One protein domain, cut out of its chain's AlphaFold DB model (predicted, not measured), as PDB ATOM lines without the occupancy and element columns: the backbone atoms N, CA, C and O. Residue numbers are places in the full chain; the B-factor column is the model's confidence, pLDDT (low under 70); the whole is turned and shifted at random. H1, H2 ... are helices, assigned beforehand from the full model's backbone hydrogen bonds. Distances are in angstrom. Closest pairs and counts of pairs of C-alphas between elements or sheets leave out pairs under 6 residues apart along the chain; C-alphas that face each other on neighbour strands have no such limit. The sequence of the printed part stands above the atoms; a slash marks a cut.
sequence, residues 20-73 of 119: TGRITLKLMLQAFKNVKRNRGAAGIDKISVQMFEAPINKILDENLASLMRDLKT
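This is residues 20 to 73 of the 119 residues of an uncharacterized protein of Candidatus Kentron sp. UNK (UniProt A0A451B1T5). Three helices make a loosely closed triangle: the longer H1 and H3 form two sides and meet at a steep angle where residues 25 to 29 of H1 come up to residues 64 to 68 of H3, and short H2 fills the third side, near Lys 36 of H1 and Leu 60 of H3. Residues 54 to 59, between H2 and H3, stick out. The printed part has 54 residues, with three named helices in the order H1, H2, H3 and no named strand; the class is all helix. It is only just compact, close to loose, with a radius of gyration of the C-alphas of 11.5 A, and rounded, spanning 30 by 23 by 19 A.

H1 is residues 25 to 38, from C-alpha 25 at (85.041, 86.703, 89.747), and is 20.3 A long from first to last C-alpha. H2 is residues 49 to 53, 6.6 A long. H3 is residues 60 to 72, 18.3 A long, and ends with C-alpha 72 at (76.092, 89.899, 97.248).

H1 touches H3, with residues 25 to 29 of H1 and residues 64 to 68 of H3 alone; the closest C-alphas are those of Met 28 and Leu 64, 6.8 A apart. H1 and H3 run opposite ways at a steep tilt of 69.5 degrees, only just short of about perpendicular. H1 and H2 are close but not clearly touching, the closest C-alphas being those of Lys 36 and Val 49, 6.4 A apart. H2 and H3 only just touch, with 3 pairs of C-alphas within 8 A, and H3 does so with residues 60 to 63 alone; the closest C-alphas are those of Glu 53 and Leu 60, 5.2 A apart. In H1, H2 and H3 every O i to N i+4 pair is within hydrogen-bond range.

The C-alphas farthest apart, those of Gly 21 and Ile 56, are 30.6 A apart. The printed part has no cut; both links are short. Residues 54 to 59 stand free. The mean pLDDT of the printed part is 84.5; residue 55 and residues 57 to 58 are under 70.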
ATOM      1  N   THR A  20      81.603  94.373 100.011       80.19
ATOM      2  CA  THR A  20      80.900  93.354  99.215       80.19
ATOM      3  C   THR A  20      81.012  93.614  97.708       80.19
ATOM      4  O   THR A  20      81.054  92.679  96.909       80.19
ATOM      5  N   GLY A  21      81.128  94.880  97.296       80.56
ATOM      6  CA  GLY A  21      81.357  95.262  95.902       80.56
ATOM      7  C   GLY A  21      82.734  94.850  95.373       80.56
ATOM      8  O   GLY A  21      82.887  94.660  94.170       80.56
ATOM      9  N   ARG A  22      83.719  94.639  96.261       86.56
ATOM     10  CA  ARG A  22      85.082  94.204  95.903       86.56
ATOM     11  C   ARG A  22      85.187  92.698  95.646       86.56
ATOM     12  O   ARG A  22      86.236  92.221  95.217       86.56
ATOM     13  N   ILE A  23      84.107  91.949  95.872       88.12
ATOM     14  CA  ILE A  23      84.018  90.535  95.518       88.12
ATOM     15  C   ILE A  23      83.871  90.434  93.992       88.12
ATOM     16  O   ILE A  23      82.795  90.681  93.437       88.12
ATOM     17  N   THR A  24      84.977  90.107  93.317       89.12
ATOM     18  CA  THR A  24      85.069  89.922  91.859       89.12
ATOM     19  C   THR A  24      85.207  88.442  91.494       89.12
ATOM     20  O   THR A  24      85.663  87.636  92.306       89.12
ATOM     21  N   LEU A  25      84.866  88.076  90.253       88.25
ATOM     22  CA  LEU A  25      85.041  86.703  89.747       88.25
ATOM     23  C   LEU A  25      86.508  86.244  89.813       88.25
ATOM     24  O   LEU A  25      86.793  85.116  90.207       88.25
ATOM     25  N   LYS A  26      87.455  87.145  89.521       90.62
ATOM     26  CA  LYS A  26      88.895  86.868  89.640       90.62
ATOM     27  C   LYS A  26      89.287  86.487  91.072       90.62
ATOM     28  O   LYS A  26      90.025  85.522  91.262       90.62
ATOM     29  N   LEU A  27      88.771  87.215  92.065       91.50
ATOM     30  CA  LEU A  27      89.016  86.932  93.481       91.50
ATOM     31  C   LEU A  27      88.412  85.581  93.895       91.50
ATOM     32  O   LEU A  27      89.058  84.814  94.604       91.50
ATOM     33  N   MET A  28      87.209  85.262  93.407       90.44
ATOM     34  CA  MET A  28      86.544  83.976  93.645       90.44
ATOM     35  C   MET A  28      87.353  82.791  93.107       90.44
ATOM     36  O   MET A  28      87.578  81.819  93.827       90.44
ATOM     37  N   LEU A  29      87.876  82.899  91.884       90.50
ATOM     38  CA  LEU A  29      88.742  81.874  91.293       90.50
ATOM     39  C   LEU A  29      90.043  81.687  92.087       90.50
ATOM     40  O   LEU A  29      90.494  80.561  92.298       90.50
ATOM     41  N   GLN A  30      90.661  82.779  92.544       91.44
ATOM     42  CA  GLN A  30      91.865  82.714  93.379       91.44
ATOM     43  C   GLN A  30      91.586  82.049  94.731       91.44
ATOM     44  O   GLN A  30      92.349  81.178  95.153       91.44
ATOM     45  N   ALA A  31      90.477  82.409  95.379       90.56
ATOM     46  CA  ALA A  31      90.041  81.789  96.625       90.56
ATOM     47  C   ALA A  31      89.795  80.285  96.442       90.56
ATOM     48  O   ALA A  31      90.292  79.477  97.227       90.56
ATOM     49  N   PHE A  32      89.123  79.894  95.359       89.19
ATOM     50  CA  PHE A  32      88.870  78.494  95.039       89.19
ATOM     51  C   PHE A  32      90.165  77.688  94.833       89.19
ATOM     52  O   PHE A  32      90.327  76.606  95.399       89.19
ATOM     53  N   LYS A  33      91.153  78.245  94.117       89.62
ATOM     54  CA  LYS A  33      92.477  77.615  93.952       89.62
ATOM     55  C   LYS A  33      93.187  77.392  95.289       89.62
ATOM     56  O   LYS A  33      93.838  76.366  95.465       89.62
ATOM     57  N   ASN A  34      93.056  78.318  96.236       90.81
ATOM     58  CA  ASN A  34      93.633  78.154  97.572       90.81
ATOM     59  C   ASN A  34      92.946  77.023  98.350       90.81
ATOM     60  O   ASN A  34      93.629  76.192  98.940       90.81
ATOM     61  N   VAL A  35      91.616  76.918  98.276       88.44
ATOM     62  CA  VAL A  35      90.872  75.799  98.880       88.44
ATOM     63  C   VAL A  35      91.296  74.460  98.270       88.44
ATOM     64  O   VAL A  35      91.535  73.498  99.000       88.44
ATOM     65  N   LYS A  36      91.482  74.405  96.946       88.38
ATOM     66  CA  LYS A  36      91.977  73.208  96.249       88.38
ATOM     67  C   LYS A  36      93.378  72.796  96.714       88.38
ATOM     68  O   LYS A  36      93.637  71.606  96.885       88.38
ATOM     69  N   ARG A  37      94.268  73.762  96.971       88.38
ATOM     70  CA  ARG A  37      95.621  73.501  97.501       88.38
ATOM     71  C   ARG A  37      95.608  72.899  98.903       88.38
ATOM     72  O   ARG A  37      96.453  72.060  99.187       88.38
ATOM     73  N   ASN A  38      94.639  73.268  99.739       86.69
ATOM     74  CA  ASN A  38      94.530  72.749 101.103       86.69
ATOM     75  C   ASN A  38      94.135  71.264 101.157       86.69
ATOM     76  O   ASN A  38      94.311  70.642 102.199       86.69
ATOM     77  N   ARG A  39      93.600  70.697 100.058       81.62
ATOM     78  CA  ARG A  39      93.207  69.275  99.939       81.62
ATOM     79  C   ARG A  39      92.348  68.783 101.121       81.62
ATOM     80  O   ARG A  39      92.480  67.650 101.572       81.62
ATOM     81  N   GLY A  40      91.489  69.662 101.642       76.62
ATOM     82  CA  GLY A  40      90.675  69.400 102.827       76.62
ATOM     83  C   GLY A  40      89.588  68.348 102.592       76.62
ATOM     84  O   GLY A  40      89.125  68.145 101.469       76.62
ATOM     85  N   ALA A  41      89.156  67.696 103.673       80.50
ATOM     86  CA  ALA A  41      88.043  66.754 103.634       80.50
ATOM     87  C   ALA A  41      86.708  67.465 103.337       80.50
ATOM     88  O   ALA A  41      86.513  68.622 103.710       80.50
ATOM     89  N   ALA A  42      85.771  66.751 102.703       84.25
ATOM     90  CA  ALA A  42      84.439  67.277 102.412       84.25
ATOM     91  C   ALA A  42      83.680  67.657 103.698       84.25
ATOM     92  O   ALA A  42      83.801  66.997 104.735       84.25
ATOM     93  N   GLY A  43      82.888  68.728 103.612       81.88
ATOM     94  CA  GLY A  43      82.049  69.211 104.708       81.88
ATOM     95  C   GLY A  43      80.786  68.370 104.921       81.88
ATOM     96  O   GLY A  43      80.668  67.247 104.431       81.88
ATOM     97  N   ILE A  44      79.810  68.935 105.641       82.75
ATOM     98  CA  ILE A  44      78.487  68.315 105.859       82.75
ATOM     99  C   ILE A  44      77.764  68.059 104.530       82.75
ATOM    100  O   ILE A  44      77.054  67.068 104.390       82.75
ATOM    101  N   ASP A  45      78.033  68.902 103.535       81.50
ATOM    102  CA  ASP A  45      77.433  68.835 102.203       81.50
ATOM    103  C   ASP A  45      77.829  67.621 101.387       81.50
ATOM    104  O   ASP A  45      77.231  67.381 100.345       81.50
ATOM    105  N   LYS A  46      78.857  66.881 101.817       81.56
ATOM    106  CA  LYS A  46      79.440  65.756 101.070       81.56
ATOM    107  C   LYS A  46      79.959  66.133  99.671       81.56
ATOM    108  O   LYS A  46      80.438  65.265  98.952       81.56
ATOM    109  N   ILE A  47      79.941  67.417  99.305       82.88
ATOM    110  CA  ILE A  47      80.516  67.939  98.066       82.88
ATOM    111  C   ILE A  47      82.022  68.112  98.277       82.88
ATOM    112  O   ILE A  47      82.464  68.890  99.126       82.88
ATOM    113  N   SER A  48      82.819  67.366  97.512       83.50
ATOM    114  CA  SER A  48      84.271  67.538  97.454       83.50
ATOM    115  C   SER A  48      84.657  68.646  96.469       83.50
ATOM    116  O   SER A  48      83.884  69.016  95.586       83.50
ATOM    117  N   VAL A  49      85.889  69.154  96.575       84.62
ATOM    118  CA  VAL A  49      86.415  70.157  95.626       84.62
ATOM    119  C   VAL A  49      86.397  69.623  94.186       84.62
ATOM    120  O   VAL A  49      86.117  70.376  93.264       84.62
ATOM    121  N   GLN A  50      86.624  68.319  93.992       83.75
ATOM    122  CA  GLN A  50      86.561  67.669  92.677       83.75
ATOM    123  C   GLN A  50      85.129  67.622  92.131       83.75
ATOM    124  O   GLN A  50      84.905  67.929  90.968       83.75
ATOM    125  N   MET A  51      84.144  67.301  92.978       83.00
ATOM    126  CA  MET A  51      82.732  67.315  92.581       83.00
ATOM    127  C   MET A  51      82.245  68.719  92.216       83.00
ATOM    128  O   MET A  51      81.380  68.855  91.357       83.00
ATOM    129  N   PHE A  52      82.803  69.751  92.852       83.06
ATOM    130  CA  PHE A  52      82.488  71.146  92.552       83.06
ATOM    131  C   PHE A  52      83.014  71.601  91.176       83.06
ATOM    132  O   PHE A  52      82.417  72.483  90.560       83.06
ATOM    133  N   GLU A  53      84.107  71.000  90.690       82.50
ATOM    134  CA  GLU A  53      84.647  71.214  89.334       82.50
ATOM    135  C   GLU A  53      84.004  70.300  88.283       82.50
ATOM    136  O   GLU A  53      84.115  70.572  87.088       82.50
ATOM    137  N   ALA A  54      83.373  69.201  88.706       80.06
ATOM    138  CA  ALA A  54      82.886  68.180  87.795       80.06
ATOM    139  C   ALA A  54      81.714  68.699  86.936       80.06
ATOM    140  O   ALA A  54      80.716  69.180  87.485       80.06
ATOM    141  N   PRO A  55      81.768  68.509  85.602       69.12
ATOM    142  CA  PRO A  55      80.752  69.015  84.673       69.12
ATOM    143  C   PRO A  55      79.365  68.390  84.884       69.12
ATOM    144  O   PRO A  55      78.373  68.942  84.426       69.12
ATOM    145  N   ILE A  56      79.286  67.273  85.612       70.12
ATOM    146  CA  ILE A  56      78.043  66.564  85.946       70.12
ATOM    147  C   ILE A  56      77.135  67.407  86.863       70.12
ATOM    148  O   ILE A  56      75.917  67.296  86.782       70.12
ATOM    149  N   ASN A  57      77.708  68.253  87.729       61.69
ATOM    150  CA  ASN A  57      76.933  69.065  88.674       61.69
ATOM    151  C   ASN A  57      76.632  70.468  88.128       61.69
ATOM    152  O   ASN A  57      75.525  70.961  88.329       61.69
ATOM    153  N   LYS A  58      77.632  71.113  87.503       66.75
ATOM    154  CA  LYS A  58      77.581  72.414  86.803       66.75
ATOM    155  C   LYS A  58      78.983  72.823  86.348       66.75
ATOM    156  O   LYS A  58      79.974  72.345  86.899       66.75
ATOM    157  N   ILE A  59      79.079  73.767  85.411       80.06
ATOM    158  CA  ILE A  59      80.361  74.393  85.056       80.06
ATOM    159  C   ILE A  59      80.870  75.205  86.262       80.06
ATOM    160  O   ILE A  59      80.103  75.918  86.912       80.06
ATOM    161  N   LEU A  60      82.172  75.117  86.561       82.88
ATOM    162  CA  LEU A  60      82.814  75.799  87.695       82.88
ATOM    163  C   LEU A  60      82.456  77.295  87.771       82.88
ATOM    164  O   LEU A  60      82.153  77.812  88.848       82.88
ATOM    165  N   ASP A  61      82.444  77.978  86.628       85.06
ATOM    166  CA  ASP A  61      82.125  79.404  86.543       85.06
ATOM    167  C   ASP A  61      80.670  79.710  86.920       85.06
ATOM    168  O   ASP A  61      80.401  80.712  87.582       85.06
ATOM    169  N   GLU A  62      79.724  78.830  86.585       86.06
ATOM    170  CA  GLU A  62      78.317  78.981  86.970       86.06
ATOM    171  C   GLU A  62      78.108  78.755  88.467       86.06
ATOM    172  O   GLU A  62      77.313  79.460  89.104       86.06
ATOM    173  N   ASN A  63      78.837  77.796  89.042       86.25
ATOM    174  CA  ASN A  63      78.839  77.548  90.481       86.25
ATOM    175  C   ASN A  63      79.386  78.763  91.240       86.25
ATOM    176  O   ASN A  63      78.759  79.239  92.190       86.25
ATOM    177  N   LEU A  64      80.506  79.327  90.777       88.69
ATOM    178  CA  LEU A  64      81.089  80.541  91.350       88.69
ATOM    179  C   LEU A  64      80.189  81.766  91.156       88.69
ATOM    180  O   LEU A  64      80.044  82.565  92.080       88.69
ATOM    181  N   ALA A  65      79.542  81.909  89.998       88.56
ATOM    182  CA  ALA A  65      78.608  83.000  89.739       88.56
ATOM    183  C   ALA A  65      77.363  82.916  90.636       88.56
ATOM    184  O   ALA A  65      76.908  83.937  91.151       88.56
ATOM    185  N   SER A  66      76.833  81.710  90.860       88.69
ATOM    186  CA  SER A  66      75.699  81.478  91.765       88.69
ATOM    187  C   SER A  66      76.071  81.842  93.206       88.69
ATOM    188  O   SER A  66      75.392  82.663  93.822       88.69
ATOM    189  N   LEU A  67      77.220  81.355  93.690       88.19
ATOM    190  CA  LEU A  67      77.746  81.694  95.015       88.19
ATOM    191  C   LEU A  67      77.998  83.202  95.173       88.19
ATOM    192  O   LEU A  67      77.668  83.799  96.194       88.19
ATOM    193  N   MET A  68      78.554  83.847  94.149       89.75
ATOM    194  CA  MET A  68      78.818  85.284  94.151       89.75
ATOM    195  C   MET A  68      77.530  86.113  94.221       89.75
ATOM    196  O   MET A  68      77.520  87.144  94.892       89.75
ATOM    197  N   ARG A  69      76.449  85.684  93.554       89.25
ATOM    198  CA  ARG A  69      75.131  86.327  93.677       89.25
ATOM    199  C   ARG A  69      74.608  86.202  95.103       89.25
ATOM    200  O   ARG A  69      74.247  87.214  95.694       89.25
ATOM    201  N   ASP A  70      74.661  85.003  95.675       88.12
ATOM    202  CA  ASP A  70      74.171  84.749  97.032       88.12
ATOM    203  C   ASP A  70      74.947  85.539  98.095       88.12
ATOM    204  O   ASP A  70      74.342  86.066  99.025       88.12
ATOM    205  N   LEU A  71      76.265  85.701  97.926       88.25
ATOM    206  CA  LEU A  71      77.109  86.521  98.804       88.25
ATOM    207  C   LEU A  71      76.850  88.027  98.671       88.25
ATOM    208  O   LEU A  71      77.074  88.783  99.618       88.25
ATOM    209  N   LYS A  72      76.421  88.487  97.492       86.56
ATOM    210  CA  LYS A  72      76.092  89.899  97.248       86.56
ATOM    211  C   LYS A  72      74.688  90.255  97.724       86.56
ATOM    212  O   LYS A  72      74.463  91.392  98.142       86.56
ATOM    213  N   THR A  73      73.756  89.307  97.690       86.12
ATOM    214  CA  THR A  73      72.410  89.484  98.234       86.12
ATOM    215  C   THR A  73      72.458  89.448  99.761       86.12
ATOM    216  O   THR A  73      72.756  88.422 100.371       86.12
TER     217      THR A  73